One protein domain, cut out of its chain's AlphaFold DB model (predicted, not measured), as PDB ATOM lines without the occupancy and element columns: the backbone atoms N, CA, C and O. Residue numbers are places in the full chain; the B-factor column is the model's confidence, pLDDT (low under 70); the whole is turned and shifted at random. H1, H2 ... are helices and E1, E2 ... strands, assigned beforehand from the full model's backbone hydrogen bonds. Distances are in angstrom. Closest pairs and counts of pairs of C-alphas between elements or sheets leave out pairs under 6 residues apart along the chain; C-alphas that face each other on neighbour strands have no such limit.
ATOM      1  N   MET A   2     135.003 113.610  73.124       63.66
ATOM      2  CA  MET A   2     133.976 113.267  72.117       63.66
ATOM      3  C   MET A   2     134.501 112.480  70.897       63.66
ATOM      4  O   MET A   2     133.844 111.540  70.458       63.66
ATOM      5  N   THR A   3     135.709 112.782  70.402       71.38
ATOM      6  CA  THR A   3     136.324 112.062  69.268       71.38
ATOM      7  C   THR A   3     136.534 110.569  69.549       71.38
ATOM      8  O   THR A   3     136.187 109.747  68.711       71.38
ATOM      9  N   LYS A   4     136.981 110.208  70.763       79.12
ATOM     10  CA  LYS A   4     137.199 108.803  71.158       79.12
ATOM     11  C   LYS A   4     135.897 108.000  71.228       79.12
ATOM     12  O   LYS A   4     135.867 106.833  70.867       79.12
ATOM     13  N   ILE A   5     134.806 108.625  71.681       85.81
ATOM     14  CA  ILE A   5     133.496 107.956  71.760       85.81
ATOM     15  C   ILE A   5     132.944 107.719  70.348       85.81
ATOM     16  O   ILE A   5     132.375 106.667  70.072       85.81
ATOM     17  N   ARG A   6     133.142 108.678  69.435       92.56
ATOM     18  CA  ARG A   6     132.792 108.508  68.020       92.56
ATOM     19  C   ARG A   6     133.538 107.326  67.398       92.56
ATOM     20  O   ARG A   6     132.908 106.509  66.740       92.56
ATOM     21  N   GLU A   7     134.846 107.237  67.620       94.69
ATOM     22  CA  GLU A   7     135.683 106.134  67.127       94.69
ATOM     23  C   GLU A   7     135.203 104.780  67.660       94.69
ATOM     24  O   GLU A   7     134.980 103.869  66.866       94.69
ATOM     25  N   ALA A   8     134.900 104.679  68.957       95.50
ATOM     26  CA  ALA A   8     134.361 103.453  69.549       95.50
ATOM     27  C   ALA A   8     133.033 103.004  68.903       95.50
ATOM     28  O   ALA A   8     132.815 101.815  68.680       95.50
ATOM     29  N   ARG A   9     132.138 103.937  68.548       95.56
ATOM     30  CA  ARG A   9     130.897 103.592  67.828       95.56
ATOM     31  C   ARG A   9     131.159 103.092  66.411       95.56
ATOM     32  O   ARG A   9     130.485 102.170  65.963       95.56
ATOM     33  N   ILE A  10     132.135 103.678  65.716       97.62
ATOM     34  CA  ILE A  10     132.563 103.200  64.394       97.62
ATOM     35  C   ILE A  10     133.115 101.778  64.507       97.62
ATOM     36  O   ILE A  10     132.765 100.924  63.696       97.62
ATOM     37  N   GLU A  11     133.931 101.495  65.521       97.81
ATOM     38  CA  GLU A  11     134.439 100.146  65.774       97.81
ATOM     39  C   GLU A  11     133.309  99.153  66.049       97.81
ATOM     40  O   GLU A  11     133.294  98.080  65.453       97.81
ATOM     41  N   LEU A  12     132.316  99.520  66.867       97.69
ATOM     42  CA  LEU A  12     131.142  98.676  67.108       97.69
ATOM     43  C   LEU A  12     130.366  98.389  65.814       97.69
ATOM     44  O   LEU A  12     130.037  97.235  65.543       97.69
ATOM     45  N   LEU A  13     130.124  99.404  64.980       98.00
ATOM     46  CA  LEU A  13     129.490  99.219  63.670       98.00
ATOM     47  C   LEU A  13     130.297  98.258  62.775       98.00
ATOM     48  O   LEU A  13     129.727  97.366  62.143       98.00
ATOM     49  N   LYS A  14     131.628  98.394  62.749       97.75
ATOM     50  CA  LYS A  14     132.527  97.503  61.996       97.75
ATOM     51  C   LYS A  14     132.504  96.072  62.541       97.75
ATOM     52  O   LYS A  14     132.438  95.124  61.765       97.75
ATOM     53  N   ILE A  15     132.476  95.894  63.862       97.88
ATOM     54  CA  ILE A  15     132.348  94.576  64.505       97.88
ATOM     55  C   ILE A  15     131.048  93.891  64.077       97.88
ATOM     56  O   ILE A  15     131.069  92.717  63.709       97.88
ATOM     57  N   HIS A  16     129.930  94.618  64.081       97.50
ATOM     58  CA  HIS A  16     128.624  94.069  63.710       97.50
ATOM     59  C   HIS A  16     128.448  93.835  62.201       97.50
ATOM     60  O   HIS A  16     127.497  93.165  61.806       97.50
ATOM     61  N   THR A  17     129.357  94.336  61.360       97.06
ATOM     62  CA  THR A  17     129.334  94.139  59.899       97.06
ATOM     63  C   THR A  17     130.435  93.222  59.367       97.06
ATOM     64  O   THR A  17     130.436  92.930  58.174       97.06
ATOM     65  N   LYS A  18     131.342  92.732  60.221       94.69
ATOM     66  CA  LYS A  18     132.595  92.065  59.821       94.69
ATOM     67  C   LYS A  18     132.445  90.911  58.811       94.69
ATOM     68  O   LYS A  18     133.292  90.768  57.940       94.69
ATOM     69  N   ASP A  19     131.366  90.130  58.907       93.69
ATOM     70  CA  ASP A  19     131.113  88.952  58.059       93.69
ATOM     71  C   ASP A  19     130.034  89.219  56.988       93.69
ATOM     72  O   ASP A  19     129.507  88.297  56.368       93.69
ATOM     73  N   SER A  20     129.645  90.482  56.799       94.50
ATOM     74  CA  SER A  20     128.553  90.887  55.909       94.50
ATOM     75  C   SER A  20     129.061  91.555  54.635       94.50
ATOM     76  O   SER A  20     130.077  92.246  54.623       94.50
ATOM     77  N   CYS A  21     128.311  91.390  53.545       93.38
ATOM     78  CA  CYS A  21     128.640  91.990  52.255       93.38
ATOM     79  C   CYS A  21     128.224  93.471  52.239       93.38
ATOM     80  O   CYS A  21     127.079  93.811  51.928       93.38
ATOM     81  N   ILE A  22     129.156  94.346  52.611       96.94
ATOM     82  CA  ILE A  22     128.932  95.789  52.738       96.94
ATOM     83  C   ILE A  22     129.843  96.582  51.796       96.94
ATOM     84  O   ILE A  22     130.927  96.127  51.433       96.94
ATOM     85  N   ASN A  23     129.407  97.780  51.421       97.00
ATOM     86  CA  ASN A  23     130.209  98.751  50.687       97.00
ATOM     87  C   ASN A  23     130.038 100.121  51.350       97.00
ATOM     88  O   ASN A  23     129.077 100.832  51.060       97.00
ATOM     89  N   ILE A  24     130.936 100.423  52.292       97.75
ATOM     90  CA  ILE A  24     130.945 101.648  53.098       97.75
ATOM     91  C   ILE A  24     132.361 102.231  53.065       97.75
ATOM     92  O   ILE A  24     133.314 101.552  53.460       97.75
ATOM     93  N   SER A  25     132.500 103.474  52.611       97.81
ATOM     94  CA  SER A  25     133.770 104.203  52.586       97.81
ATOM     95  C   SER A  25     134.178 104.700  53.978       97.81
ATOM     96  O   SER A  25     133.372 104.757  54.910       97.81
ATOM     97  N   ASP A  26     135.434 105.114  54.139       96.75
ATOM     98  CA  ASP A  26     135.902 105.688  55.407       96.75
ATOM     99  C   ASP A  26     135.155 106.976  55.790       96.75
ATOM    100  O   ASP A  26     134.863 107.201  56.967       96.75
ATOM    101  N   GLU A  27     134.777 107.796  54.810       97.88
ATOM    102  CA  GLU A  27     133.992 109.021  55.009       97.88
ATOM    103  C   GLU A  27     132.556 108.701  55.452       97.88
ATOM    104  O   GLU A  27     131.994 109.349  56.345       97.88
ATOM    105  N   GLU A  28     131.967 107.650  54.881       98.25
ATOM    106  CA  GLU A  28     130.647 107.158  55.271       98.25
ATOM    107  C   GLU A  28     130.678 106.558  56.682       98.25
ATOM    108  O   GLU A  28     129.771 106.812  57.477       98.25
ATOM    109  N   TRP A  29     131.759 105.867  57.064       98.00
ATOM    110  CA  TRP A  29     131.968 105.431  58.448       98.00
ATOM    111  C   TRP A  29     132.030 106.604  59.424       98.00
ATOM    112  O   TRP A  29     131.403 106.548  60.486       98.00
ATOM    113  N   GLN A  30     132.730 107.691  59.076       96.88
ATOM    114  CA  GLN A  30     132.727 108.903  59.904       96.88
ATOM    115  C   GLN A  30     131.317 109.485  60.033       96.88
ATOM    116  O   GLN A  30     130.905 109.857  61.134       96.88
ATOM    117  N   THR A  31     130.559 109.511  58.936       97.12
ATOM    118  CA  THR A  31     129.159 109.959  58.928       97.12
ATOM    119  C   THR A  31     128.293 109.115  59.864       97.12
ATOM    120  O   THR A  31     127.541 109.662  60.675       97.12
ATOM    121  N   LEU A  32     128.425 107.788  59.821       97.50
ATOM    122  CA  LEU A  32     127.702 106.882  60.715       97.50
ATOM    123  C   LEU A  32     128.100 107.084  62.181       97.50
ATOM    124  O   LEU A  32     127.227 107.163  63.045       97.50
ATOM    125  N   GLY A  33     129.391 107.251  62.473       96.38
ATOM    126  CA  GLY A  33     129.872 107.548  63.824       96.38
ATOM    127  C   GLY A  33     129.295 108.848  64.399       96.38
ATOM    128  O   GLY A  33     129.001 108.921  65.595       96.38
ATOM    129  N   GLN A  34     129.109 109.870  63.557       94.94
ATOM    130  CA  GLN A  34     128.463 111.131  63.941       94.94
ATOM    131  C   GLN A  34     126.958 110.952  64.168       94.94
ATOM    132  O   GLN A  34     126.441 111.364  65.201       94.94
ATOM    133  N   LYS A  35     126.251 110.294  63.242       95.56
ATOM    134  CA  LYS A  35     124.790 110.106  63.321       95.56
ATOM    135  C   LYS A  35     124.332 109.164  64.434       95.56
ATOM    136  O   LYS A  35     123.168 109.204  64.820       95.56
ATOM    137  N   THR A  36     125.238 108.342  64.951       95.12
ATOM    138  CA  THR A  36     124.988 107.424  66.070       95.12
ATOM    139  C   THR A  36     125.330 108.034  67.429       95.12
ATOM    140  O   THR A  36     125.535 107.317  68.405       95.12
ATOM    141  N   GLU A  37     125.413 109.361  67.545       92.56
ATOM    142  CA  GLU A  37     125.562 109.997  68.853       92.56
ATOM    143  C   GLU A  37     124.445 109.564  69.820       92.56
ATOM    144  O   GLU A  37     123.280 109.459  69.437       92.56
ATOM    145  N   LEU A  38     124.837 109.282  71.068       90.00
ATOM    146  CA  LEU A  38     123.993 108.729  72.136       90.00
ATOM    147  C   LEU A  38     123.465 107.301  71.908       90.00
ATOM    148  O   LEU A  38     122.736 106.794  72.756       90.00
ATOM    149  N   TYR A  39     123.843 106.625  70.820       94.06
ATOM    150  CA  TYR A  39     123.514 105.209  70.663       94.06
ATOM    151  C   TYR A  39     124.302 104.383  71.680       94.06
ATOM    152  O   TYR A  39     125.526 104.519  71.802       94.06
ATOM    153  N   SER A  40     123.598 103.498  72.377       92.56
ATOM    154  CA  SER A  40     124.219 102.423  73.148       92.56
ATOM    155  C   SER A  40     124.808 101.351  72.217       92.56
ATOM    156  O   SER A  40     124.519 101.311  71.019       92.56
ATOM    157  N   GLY A  41     125.612 100.432  72.762       93.31
ATOM    158  CA  GLY A  41     126.094  99.276  71.992       93.31
ATOM    159  C   GLY A  41     124.949  98.420  71.437       93.31
ATOM    160  O   GLY A  41     124.993  98.005  70.281       93.31
ATOM    161  N   SER A  42     123.880  98.236  72.217       95.06
ATOM    162  CA  SER A  42     122.673  97.525  71.783       95.06
ATOM    163  C   SER A  42     121.928  98.265  70.669       95.06
ATOM    164  O   SER A  42     121.467  97.631  69.721       95.06
ATOM    165  N   ASP A  43     121.850  99.599  70.737       96.56
ATOM    166  CA  ASP A  43     121.253 100.398  69.659       96.56
ATOM    167  C   ASP A  43     122.051 100.234  68.360       96.56
ATOM    168  O   ASP A  43     121.458 100.054  67.301       96.56
ATOM    169  N   ILE A  44     123.391 100.243  68.430       97.81
ATOM    170  CA  ILE A  44     124.263 100.015  67.266       97.81
ATOM    171  C   ILE A  44     124.065  98.613  66.685       97.81
ATOM    172  O   ILE A  44     123.980  98.473  65.463       97.81
ATOM    173  N   ALA A  45     123.969  97.585  67.529       97.06
ATOM    174  CA  ALA A  45     123.734  96.215  67.080       97.06
ATOM    175  C   ALA A  45     122.402  96.097  66.322       97.06
ATOM    176  O   ALA A  45     122.368  95.600  65.194       97.06
ATOM    177  N   ASN A  46     121.319  96.622  66.903       97.31
ATOM    178  CA  ASN A  46     119.992  96.610  66.288       97.31
ATOM    179  C   ASN A  46     119.959  97.436  65.000       97.31
ATOM    180  O   ASN A  46     119.463  96.959  63.981       97.31
ATOM    181  N   LEU A  47     120.531  98.643  65.022       97.94
ATOM    182  CA  LEU A  47     120.677  99.501  63.847       97.94
ATOM    183  C   LEU A  47     121.395  98.771  62.708       97.94
ATOM    184  O   LEU A  47     120.936  98.806  61.568       97.94
ATOM    185  N   THR A  48     122.512  98.113  63.013       97.88
ATOM    186  CA  THR A  48     123.300  97.388  62.012       97.88
ATOM    187  C   THR A  48     122.492  96.241  61.427       97.88
ATOM    188  O   THR A  48     122.399  96.121  60.210       97.88
ATOM    189  N   LEU A  49     121.829  95.446  62.271       97.06
ATOM    190  CA  LEU A  49     120.977  94.351  61.815       97.06
ATOM    191  C   LEU A  49     119.864  94.847  60.880       97.06
ATOM    192  O   LEU A  49     119.647  94.275  59.812       97.06
ATOM    193  N   GLY A  50     119.192  95.941  61.242       97.44
ATOM    194  CA  GLY A  50     118.150  96.543  60.411       97.44
ATOM    195  C   GLY A  50     118.666  97.031  59.053       97.44
ATOM    196  O   GLY A  50     117.964  96.867  58.052       97.44
ATOM    197  N   ALA A  51     119.894  97.555  58.998       98.00
ATOM    198  CA  ALA A  51     120.568  97.945  57.759       98.00
ATOM    199  C   ALA A  51     120.902  96.725  56.883       98.00
ATOM    200  O   ALA A  51     120.590  96.721  55.693       98.00
ATOM    201  N   LEU A  52     121.446  95.657  57.479       97.06
ATOM    202  CA  LEU A  52     121.794  94.416  56.776       97.06
ATOM    203  C   LEU A  52     120.576  93.736  56.127       97.06
ATOM    204  O   LEU A  52     120.707  93.077  55.097       97.06
ATOM    205  N   PHE A  53     119.377  93.932  56.682       96.12
ATOM    206  CA  PHE A  53     118.133  93.427  56.093       96.12
ATOM    207  C   PHE A  53     117.523  94.330  55.008       96.12
ATOM    208  O   PHE A  53     116.575  93.892  54.350       96.12
ATOM    209  N   GLN A  54     118.012  95.556  54.779       96.25
ATOM    210  CA  GLN A  54     117.425  96.446  53.761       96.25
ATOM    211  C   GLN A  54     117.508  95.867  52.340       96.25
ATOM    212  O   GLN A  54     116.462  95.825  51.687       96.25
ATOM    213  N   PRO A  55     118.655  95.338  51.861       94.31
ATOM    214  CA  PRO A  55     118.727  94.734  50.528       94.31
ATOM    215  C   PRO A  55     117.771  93.553  50.341       94.31
ATOM    216  O   PRO A  55     117.191  93.381  49.270       94.31
ATOM    217  N   ILE A  56     117.570  92.753  51.393       93.19
ATOM    218  CA  ILE A  56     116.650  91.607  51.370       93.19
ATOM    219  C   ILE A  56     115.203  92.098  51.251       93.19
ATOM    220  O   ILE A  56     114.442  91.591  50.430       93.19
ATOM    221  N   ARG A  57     114.820  93.121  52.023       94.19
ATOM    222  CA  ARG A  57     113.479  93.722  51.945       94.19
ATOM    223  C   ARG A  57     113.227  94.374  50.589       94.19
ATOM    224  O   ARG A  57     112.123  94.270  50.066       94.19
ATOM    225  N   GLU A  58     114.223  95.049  50.025       92.94
ATOM    226  CA  GLU A  58     114.132  95.648  48.690       92.94
ATOM    227  C   GLU A  58     113.860  94.574  47.637       92.94
ATOM    228  O   GLU A  58     112.896  94.673  46.885       92.94
ATOM    229  N   MET A  59     114.643  93.498  47.669       92.69
ATOM    230  CA  MET A  59     114.488  92.346  46.791       92.69
ATOM    231  C   MET A  59     113.101  91.694  46.901       92.69
ATOM    232  O   MET A  59     112.468  91.409  45.889       92.69
ATOM    233  N   GLN A  60     112.609  91.478  48.122       92.88
ATOM    234  CA  GLN A  60     111.299  90.865  48.364       92.88
ATOM    235  C   GLN A  60     110.132  91.719  47.852       92.88
ATOM    236  O   GLN A  60     109.107  91.170  47.455       92.88
ATOM    237  N   ASN A  61     110.281  93.046  47.851       93.81
ATOM    238  CA  ASN A  61     109.242  93.984  47.417       93.81
ATOM    239  C   ASN A  61     109.401  94.444  45.955       93.81
ATOM    240  O   ASN A  61     108.557  95.193  45.454       93.81
ATOM    241  N   ALA A  62     110.471  94.031  45.272       94.38
ATOM    242  CA  ALA A  62     110.784  94.466  43.919       94.38
ATOM    243  C   ALA A  62     109.785  93.917  42.890       94.38
ATOM    244  O   ALA A  62     109.460  92.729  42.865       94.38
ATOM    245  N   LYS A  63     109.335  94.808  42.000       95.50
ATOM    246  CA  LYS A  63     108.443  94.489  40.869       95.50
ATOM    247  C   LYS A  63     109.140  94.564  39.513       95.50
ATOM    248  O   LYS A  63     108.590  94.114  38.512       95.50
ATOM    249  N   TYR A  64     110.320  95.174  39.484       95.94
ATOM    250  CA  TYR A  64     111.116  95.392  38.289       95.94
ATOM    251  C   TYR A  64     112.547  94.959  38.570       95.94
ATOM    252  O   TYR A  64     113.089  95.211  39.649       95.94
ATOM    253  N   TRP A  65     113.129  94.286  37.587       95.00
ATOM    254  CA  TRP A  65     114.426  93.646  37.696       95.00
ATOM    255  C   TRP A  65     115.248  93.913  36.455       95.00
ATOM    256  O   TRP A  65     114.722  93.935  35.344       95.00
ATOM    257  N   LYS A  66     116.554  94.058  36.635       92.56
ATOM    258  CA  LYS A  66     117.503  94.173  35.535       92.56
ATOM    259  C   LYS A  66     118.411  92.956  35.517       92.56
ATOM    260  O   LYS A  66     118.949  92.560  36.551       92.56
ATOM    261  N   HIS A  67     118.601  92.401  34.328       91.69
ATOM    262  CA  HIS A  67     119.573  91.345  34.097       91.69
ATOM    263  C   HIS A  67     120.960  91.958  33.873       91.69
ATOM    264  O   HIS A  67     121.156  92.782  32.975       91.69
ATOM    265  N   LEU A  68     121.917  91.587  34.716       88.50
ATOM    266  CA  LEU A  68     123.303  92.031  34.640       88.50
ATOM    267  C   LEU A  68     124.155  91.046  33.826       88.50
ATOM    268  O   LEU A  68     123.836  89.854  33.750       88.50
ATOM    269  N   PRO A  69     125.284  91.508  33.255       84.12
ATOM    270  CA  PRO A  69     126.295  90.613  32.706       84.12
ATOM    271  C   PRO A  69     126.696  89.549  33.740       84.12
ATOM    272  O   PRO A  69     126.958  89.871  34.898       84.12
ATOM    273  N   GLY A  70     126.720  88.280  33.329       83.12
ATOM    274  CA  GLY A  70     126.995  87.152  34.229       83.12
ATOM    275  C   GLY A  70     125.756  86.464  34.815       83.12
ATOM    276  O   GLY A  70     125.901  85.680  35.746       83.12
ATOM    277  N   GLY A  71     124.557  86.732  34.287       86.00
ATOM    278  CA  GLY A  71     123.358  85.942  34.598       86.00
ATOM    279  C   GLY A  71     122.535  86.450  35.782       86.00
ATOM    280  O   GLY A  71     121.516  85.858  36.114       86.00
ATOM    281  N   ARG A  72     122.982  87.513  36.460       90.38
ATOM    282  CA  ARG A  72     122.413  87.939  37.746       90.38
ATOM    283  C   ARG A  72     121.228  88.875  37.571       90.38
ATOM    284  O   ARG A  72     121.245  89.740  36.697       90.38
ATOM    285  N   PHE A  73     120.257  88.769  38.467       93.06
ATOM    286  CA  PHE A  73     119.132  89.692  38.558       93.06
ATOM    287  C   PHE A  73     119.270  90.589  39.782       93.06
ATOM    288  O   PHE A  73     119.523  90.116  40.890       93.06
ATOM    289  N   VAL A  74     119.065  91.888  39.572       92.19
ATOM    290  CA  VAL A  74     119.012  92.890  40.645       92.19
ATOM    291  C   VAL A  74     117.727  93.709  40.540       92.19
ATOM    292  O   VAL A  74     117.275  93.964  39.416       92.19
ATOM    293  N   PRO A  75     117.128  94.128  41.669       93.62
ATOM    294  CA  PRO A  75     116.029  95.087  41.658       93.62
ATOM    295  C   PRO A  75     116.407  96.370  40.908       93.62
ATOM    296  O   PRO A  75     117.553  96.821  40.974       93.62
ATOM    297  N   CYS A  76     115.456  96.962  40.187       91.69
ATOM    298  CA  CYS A  76     115.646  98.248  39.516       91.69
ATOM    299  C   CYS A  76     114.345  99.056  39.449       91.69
ATOM    300  O   CYS A  76     113.264  98.545  39.737       91.69
ATOM    301  N   ASP A  77     114.439 100.310  39.009       92.12
ATOM    302  CA  ASP A  77     113.260 101.133  38.729       92.12
ATOM    303  C   ASP A  77     112.557 100.700  37.438       92.12
ATOM    304  O   ASP A  77     113.200 100.208  36.505       92.12
ATOM    305  N   SER A  78     111.255 100.985  37.333       94.75
ATOM    306  CA  SER A  78     110.445 100.707  36.136       94.75
ATOM    307  C   SER A  78     110.970 101.381  34.869       94.75
ATOM    308  O   SER A  78     110.783 100.870  33.770       94.75
ATOM    309  N   ASN A  79     111.633 102.529  35.024       93.94
ATOM    310  CA  ASN A  79     112.140 103.340  33.917       93.94
ATOM    311  C   ASN A  79     113.581 102.971  33.531       93.94
ATOM    312  O   ASN A  79     114.159 103.586  32.634       93.94
ATOM    313  N   SER A  80     114.187 101.995  34.211       92.38
ATOM    314  CA  SER A  80     115.549 101.565  33.912       92.38
ATOM    315  C   SER A  80     115.612 100.884  32.546       92.38
ATOM    316  O   SER A  80     114.791 100.031  32.217       92.38
ATOM    317  N   SER A  81     116.633 101.210  31.751       92.06
ATOM    318  CA  SER A  81     116.876 100.507  30.488       92.06
ATOM    319  C   SER A  81     117.114  99.012  30.746       92.06
ATOM    320  O   SER A  81     117.992  98.645  31.538       92.06
ATOM    321  N   GLY A  82     116.316  98.165  30.090       89.50
ATOM    322  CA  GLY A  82     116.324  96.714  30.282       89.50
ATOM    323  C   GLY A  82     115.576  96.229  31.529       89.50
ATOM    324  O   GLY A  82     115.820  95.103  31.959       89.50
ATOM    325  N   ALA A  83     114.706  97.055  32.124       95.00
ATOM    326  CA  ALA A  83     113.832  96.634  33.213       95.00
ATOM    327  C   ALA A  83     112.817  95.587  32.734       95.00
ATOM    328  O   ALA A  83     112.101  95.783  31.751       95.00
ATOM    329  N   ILE A  84     112.737  94.487  33.470       94.44
ATOM    330  CA  ILE A  84     111.787  93.399  33.267       94.44
ATOM    331  C   ILE A  84     110.829  93.415  34.449       94.44
ATOM    332  O   ILE A  84     111.253  93.329  35.604       94.44
ATOM    333  N   GLN A  85     109.532  93.524  34.170       96.44
ATOM    334  CA  GLN A  85     108.512  93.452  35.207       96.44
ATOM    335  C   GLN A  85     108.272  91.991  35.592       96.44
ATOM    336  O   GLN A  85     107.748  91.210  34.799       96.44
ATOM    337  N   THR A  86     108.671  91.613  36.803       94.19
ATOM    338  CA  THR A  86     108.468  90.267  37.350       94.19
ATOM    339  C   THR A  86     108.575  90.280  38.876       94.19
ATOM    340  O   THR A  86     109.034  91.252  39.477       94.19
ATOM    341  N   GLU A  87     108.132  89.202  39.511       93.31
ATOM    342  CA  GLU A  87     108.230  88.998  40.957       93.31
ATOM    343  C   GLU A  87     109.430  88.114  41.296       93.31
ATOM    344  O   GLU A  87     109.809  87.247  40.508       93.31
ATOM    345  N   LEU A  88     109.969  88.262  42.511       93.31
ATOM    346  CA  LEU A  88     111.107  87.471  42.990       93.31
ATOM    347  C   LEU A  88     110.905  85.954  42.814       93.31
ATOM    348  O   LEU A  88     111.820  85.256  42.396       93.31
ATOM    349  N   LYS A  89     109.696  85.445  43.085       94.31
ATOM    350  CA  LYS A  89     109.369  84.008  42.999       94.31
ATOM    351  C   LYS A  89     109.467  83.421  41.583       94.31
ATOM    352  O   LYS A  89     109.515  82.206  41.435       94.31
ATOM    353  N   ASN A  90     109.455  84.277  40.562       93.81
ATOM    354  CA  ASN A  90     109.542  83.878  39.159       93.81
ATOM    355  C   ASN A  90     110.988  83.918  38.638       93.81
ATOM    356  O   ASN A  90     111.213  83.647  37.459       93.81
ATOM    357  N   LEU A  91     111.956  84.303  39.475       92.81
ATOM    358  CA  LEU A  91     113.370  84.362  39.125       92.81
ATOM    359  C   LEU A  91     114.121  83.136  39.664       92.81
ATOM    360  O   LEU A  91     113.775  82.630  40.734       92.81
ATOM    361  N   PRO A  92     115.171  82.665  38.968       92.38
ATOM    362  CA  PRO A  92     116.037  81.610  39.487       92.38
ATOM    363  C   PRO A  92     116.740  82.068  40.771       92.38
ATOM    364  O   PRO A  92     117.438  83.083  40.775       92.38
ATOM    365  N   ALA A  93     116.538  81.339  41.870       89.38
ATOM    366  CA  ALA A  93     116.994  81.747  43.202       89.38
ATOM    367  C   ALA A  93     118.524  81.880  43.311       89.38
ATOM    368  O   ALA A  93     119.024  82.721  44.050       89.38
ATOM    369  N   ASP A  94     119.263  81.079  42.549       89.94
ATOM    370  CA  ASP A  94     120.723  81.081  42.449       89.94
ATOM    371  C   ASP A  94     121.285  82.297  41.694       89.94
ATOM    372  O   ASP A  94     122.459  82.643  41.847       89.94
ATOM    373  N   LEU A  95     120.446  82.974  40.908       91.62
ATOM    374  CA  LEU A  95     120.820  84.139  40.106       91.62
ATOM    375  C   LEU A  95     120.375  85.465  40.726       91.62
ATOM    376  O   LEU A  95     120.742  86.534  40.226       91.62
ATOM    377  N   VAL A  96     119.613  85.422  41.818       91.62
ATOM    378  CA  VAL A  96     119.181  86.612  42.546       91.62
ATOM    379  C   VAL A  96     120.099  86.837  43.739       91.62
ATOM    380  O   VAL A  96     120.124  86.058  44.688       91.62
ATOM    381  N   ILE A  97     120.843  87.941  43.711       85.25
ATOM    382  CA  ILE A  97     121.800  88.281  44.765       85.25
ATOM    383  C   ILE A  97     121.404  89.635  45.356       85.25
ATOM    384  O   ILE A  97     121.140  90.572  44.595       85.25
ATOM    385  N   PRO A  98     121.342  89.774  46.693       87.94
ATOM    386  CA  PRO A  98     121.096  91.072  47.297       87.94
ATOM    387  C   PRO A  98     122.242  92.020  46.955       87.94
ATOM    388  O   PRO A  98     123.408  91.620  46.896       87.94
ATOM    389  N   LYS A  99     121.915  93.295  46.748       90.25
ATOM    390  CA  LYS A  99     122.944  94.329  46.646       90.25
ATOM    391  C   LYS A  99     123.771  94.371  47.937       90.25
ATOM    392  O   LYS A  99     123.285  94.004  49.010       90.25
ATOM    393  N   GLN A 100     125.007  94.848  47.826       94.38
ATOM    394  CA  GLN A 100     125.809  95.159  49.005       94.38
ATOM    395  C   GLN A 100     125.099  96.227  49.838       94.38
ATOM    396  O   GLN A 100     124.473  97.130  49.283       94.38
ATOM    397  N   VAL A 101     125.198  96.118  51.158       96.94
ATOM    398  CA  VAL A 101     124.622  97.108  52.077       96.94
ATOM    399  C   VAL A 101     125.437  98.395  51.978       96.94
ATOM    400  O   VAL A 101     126.667  98.352  52.059       96.94
ATOM    401  N   GLN A 102     124.756  99.525  51.809       97.62
ATOM    402  CA  GLN A 102     125.367 100.849  51.633       97.62
ATOM    403  C   GLN A 102     124.941 101.817  52.741       97.62
ATOM    404  O   GLN A 102     124.083 101.500  53.569       97.62
ATOM    405  N   LEU A 103     125.515 103.025  52.756       97.94
ATOM    406  CA  LEU A 103     125.192 104.057  53.746       97.94
ATOM    407  C   LEU A 103     123.679 104.307  53.847       97.94
ATOM    408  O   LEU A 103     123.133 104.366  54.949       97.94
ATOM    409  N   ASP A 104     122.985 104.388  52.713       97.38
ATOM    410  CA  ASP A 104     121.538 104.618  52.661       97.38
ATOM    411  C   ASP A 104     120.726 103.562  53.417       97.38
ATOM    412  O   ASP A 104     119.679 103.875  53.987       97.38
ATOM    413  N   ASP A 105     121.202 102.320  53.468       97.88
ATOM    414  CA  ASP A 105     120.535 101.242  54.193       97.88
ATOM    415  C   ASP A 105     120.636 101.456  55.714       97.88
ATOM    416  O   ASP A 105     119.653 101.280  56.441       97.88
ATOM    417  N   PHE A 106     121.777 101.958  56.197       98.12
ATOM    418  CA  PHE A 106     121.920 102.410  57.583       98.12
ATOM    419  C   PHE A 106     121.041 103.624  57.875       98.12
ATOM    420  O   PHE A 106     120.342 103.643  58.889       98.12
ATOM    421  N   LEU A 107     121.015 104.618  56.983       97.25
ATOM    422  CA  LEU A 107     120.173 105.805  57.149       97.25
ATOM    423  C   LEU A 107     118.679 105.451  57.183       97.25
ATOM    424  O   LEU A 107     117.926 106.042  57.957       97.25
ATOM    425  N   LYS A 108     118.239 104.473  56.383       96.62
ATOM    426  CA  LYS A 108     116.881 103.912  56.461       96.62
ATOM    427  C   LYS A 108     116.648 103.229  57.803       96.62
ATOM    428  O   LYS A 108     115.634 103.502  58.440       96.62
ATOM    429  N   SER A 109     117.587 102.401  58.255       97.56
ATOM    430  CA  SER A 109     117.458 101.679  59.523       97.56
ATOM    431  C   SER A 109     117.404 102.605  60.744       97.56
ATOM    432  O   SER A 109     116.671 102.323  61.690       97.56
ATOM    433  N   MET A 110     118.095 103.751  60.724       96.31
ATOM    434  CA  MET A 110     118.029 104.753  61.802       96.31
ATOM    435  C   MET A 110     116.619 105.317  62.013       96.31
ATOM    436  O   MET A 110     116.294 105.754  63.114       96.31
ATOM    437  N   LYS A 111     115.765 105.302  60.980       94.56
ATOM    438  CA  LYS A 111     114.377 105.782  61.092       94.56
ATOM    439  C   LYS A 111     113.517 104.873  61.965       94.56
ATOM    440  O   LYS A 111     112.539 105.339  62.536       94.56
ATOM    441  N   THR A 112     113.862 103.590  62.050       92.62
ATOM    442  CA  THR A 112     113.120 102.590  62.828       92.62
ATOM    443  C   THR A 112     113.854 102.150  64.087       92.62
ATOM    444  O   THR A 112     113.237 101.558  64.969       92.62
ATOM    445  N   HIS A 113     115.168 102.357  64.163       92.31
ATOM    446  CA  HIS A 113     116.035 101.886  65.246       92.31
ATOM    447  C   HIS A 113     116.805 103.079  65.815       92.31
ATOM    448  O   HIS A 113     117.995 103.251  65.556       92.31
ATOM    449  N   SER A 114     116.084 103.952  66.520       87.69
ATOM    450  CA  SER A 114     116.633 105.164  67.128       87.69
ATOM    451  C   SER A 114     117.340 104.881  68.455       87.69
ATOM    452  O   SER A 114     117.056 103.882  69.110       87.69
ATOM    453  N   LYS A 115     118.196 105.818  68.885       90.00
ATOM    454  CA  LYS A 115     118.810 105.827  70.221       90.00
ATOM    455  C   LYS A 115     117.778 105.603  71.329       90.00
ATOM    456  O   LYS A 115     116.701 106.204  71.299       90.00
ATOM    457  N   THR A 116     118.135 104.782  72.309       85.75
ATOM    458  CA  THR A 116     117.300 104.531  73.494       85.75
ATOM    459  C   THR A 116     117.642 105.448  74.663       85.75
ATOM    460  O   THR A 116     116.813 105.634  75.547       85.75
ATOM    461  N   ILE A 117     118.829 106.058  74.650       81.31
ATOM    462  CA  ILE A 117     119.309 106.948  75.710       81.31
ATOM    463  C   ILE A 117     119.024 108.407  75.339       81.31
ATOM    464  O   ILE A 117     119.364 108.866  74.242       81.31
ATOM    465  N   SER A 118     118.421 109.146  76.270       79.12
ATOM    466  CA  SER A 118     118.238 110.595  76.174       79.12
ATOM    467  C   SER A 118     119.374 111.363  76.858       79.12
ATOM    468  O   SER A 118     120.132 110.830  77.670       79.12
ATOM    469  N   GLU A 119     119.488 112.658  76.559       79.88
ATOM    470  CA  GLU A 119     120.442 113.536  77.250       79.88
ATOM    471  C   GLU A 119     120.140 113.648  78.753       79.88
ATOM    472  O   GLU A 119     121.058 113.732  79.569       79.88
ATOM    473  N   THR A 120     118.862 113.583  79.132       77.31
ATOM    474  CA  THR A 120     118.430 113.622  80.534       77.31
ATOM    475  C   THR A 120     118.951 112.419  81.315       77.31
ATOM    476  O   THR A 120     119.439 112.582  82.436       77.31
ATOM    477  N   ASP A 121     118.921 111.229  80.712       77.31
ATOM    478  CA  ASP A 121     119.416 110.000  81.343       77.31
ATOM    479  C   ASP A 121     120.919 110.108  81.636       77.31
ATOM    480  O   ASP A 121     121.379 109.768  82.726       77.31
ATOM    481  N   LEU A 122     121.694 110.680  80.707       80.06
ATOM    482  CA  LEU A 122     123.125 110.941  80.904       80.06
ATOM    483  C   LEU A 122     123.400 111.868  82.092       80.06
ATOM    484  O   LEU A 122     124.339 111.634  82.860       80.06
ATOM    485  N   VAL A 123     122.596 112.916  82.273       80.25
ATOM    486  CA  VAL A 123     122.741 113.825  83.419       80.25
ATOM    487  C   VAL A 123     122.489 113.079  84.729       80.25
ATOM    488  O   VAL A 123     123.282 113.202  85.661       80.25
ATOM    489  N   GLN A 124     121.450 112.247  84.791       78.88
ATOM    490  CA  GLN A 124     121.154 111.456  85.987       78.88
ATOM    491  C   GLN A 124     122.263 110.441  86.291       78.88
ATOM    492  O   GLN A 124     122.735 110.371  87.427       78.88
ATOM    493  N   PHE A 125     122.755 109.717  85.281       79.31
ATOM    494  CA  PHE A 125     123.854 108.765  85.462       79.31
ATOM    495  C   PHE A 125     125.146 109.446  85.911       79.31
ATOM    496  O   PHE A 125     125.845 108.927  86.779       79.31
ATOM    497  N   THR A 126     125.468 110.619  85.365       79.62
ATOM    498  CA  THR A 126     126.673 111.358  85.773       79.62
ATOM    499  C   THR A 126     126.556 111.929  87.184       79.62
ATOM    500  O   THR A 126     127.548 111.931  87.913       79.62
ATOM    501  N   GLN A 127     125.370 112.380  87.599       82.00
ATOM    502  CA  GLN A 127     125.111 112.802  88.979       82.00
ATOM    503  C   GLN A 127     125.235 111.626  89.951       82.00
ATOM    504  O   GLN A 127     125.942 111.745  90.950       82.00
ATOM    505  N   PHE A 128     124.635 110.481  89.617       81.19
ATOM    506  CA  PHE A 128     124.741 109.251  90.403       81.19
ATOM    507  C   PHE A 128     126.194 108.761  90.512       81.19
ATOM    508  O   PHE A 128     126.683 108.468  91.600       81.19
ATOM    509  N   ALA A 129     126.940 108.726  89.406       82.69
ATOM    510  CA  ALA A 129     128.340 108.301  89.423       82.69
ATOM    511  C   ALA A 129     129.216 109.209  90.308       82.69
ATOM    512  O   ALA A 129     130.089 108.718  91.023       82.69
TER     513      ALA A 129
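AT A GLANCE: This is residues 2 to 129 of the 136 residues of the protein "Hypothetical protein" of Sepia pharaonis (UniProt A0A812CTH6). The model is a rod with a body of crossed helices, H1, H2, H3 and H5; H4 leads from it to a small three-stranded sheet at one end, and residues 123 to 129 of H6 stick out at the other. The printed part has 128 residues, with six named helices and three named strands in the order H1 H2 H3 H4 E1 E2 E3 H5 H6. The sheet runs E2 E1 E3, antiparallel; the class is mostly helix. The whole is loose, with a radius of gyration of the C-alphas of 18.4 A and spans of 60 by 24 by 24 A.

HOW THE PARTS SIT: Start at H1, residues 2 to 17: its residues 6 to 10 alone touch H2, residues 26 to 35, the closest C-alphas, Ile 10 and Gly 33, being 5.1 A apart. H1 also touches H3, residues 41 to 52, at a steep tilt of 47 degrees; the closest C-alphas, His 16 and Ala 45, are 6.3 A apart. Next, H4, residues 54 to 61, meets H3 only through their link and only grazes the sheet. There E1, residues 64 to 67, forms a hairpin with E2, residues 73 to 75; look for N 66 and O 74 within hydrogen-bond range at 2.9 A. E3, residues 83 to 85, is antiparallel to E1, with N 84 and O 65 at 2.8 A. H5, residues 103 to 110, is the hub: it touches H3's residues 47 to 52 alone (closest C-alphas Ala 51 and Phe 106, 4.7 A), touches H4 about perpendicular at 84 degrees (Gln 54 and Asp 105, 5.7 A), and only just touches H2, with 3 pairs of C-alphas within 8 A (closest Glu 28 and Leu 103, 6.5 A). H6, residues 119 to 129, touches no helix. In the six helices every O i to N i+4 pair is within hydrogen-bond range.

IN THESE COORDINATES: Find C-alpha 2 at (133.976, 113.267, 72.117); from there H1 runs 23.2 A to C-alpha 17. H3 measures 16.5 A and H2 14.3 A. E1 begins at C-alpha 64, (111.116, 95.392, 38.289). H6 runs 15.4 A to C-alpha 129 at (128.340, 108.301, 89.423).

THE WHOLE: The C-alphas farthest apart, Gly 82 and Phe 128, are 62.0 A apart. The printed part has no cut; its long link is E3 to H5, residues 86 to 102. Mean pLDDT of the printed part is 92.2, with residue 2 under 70.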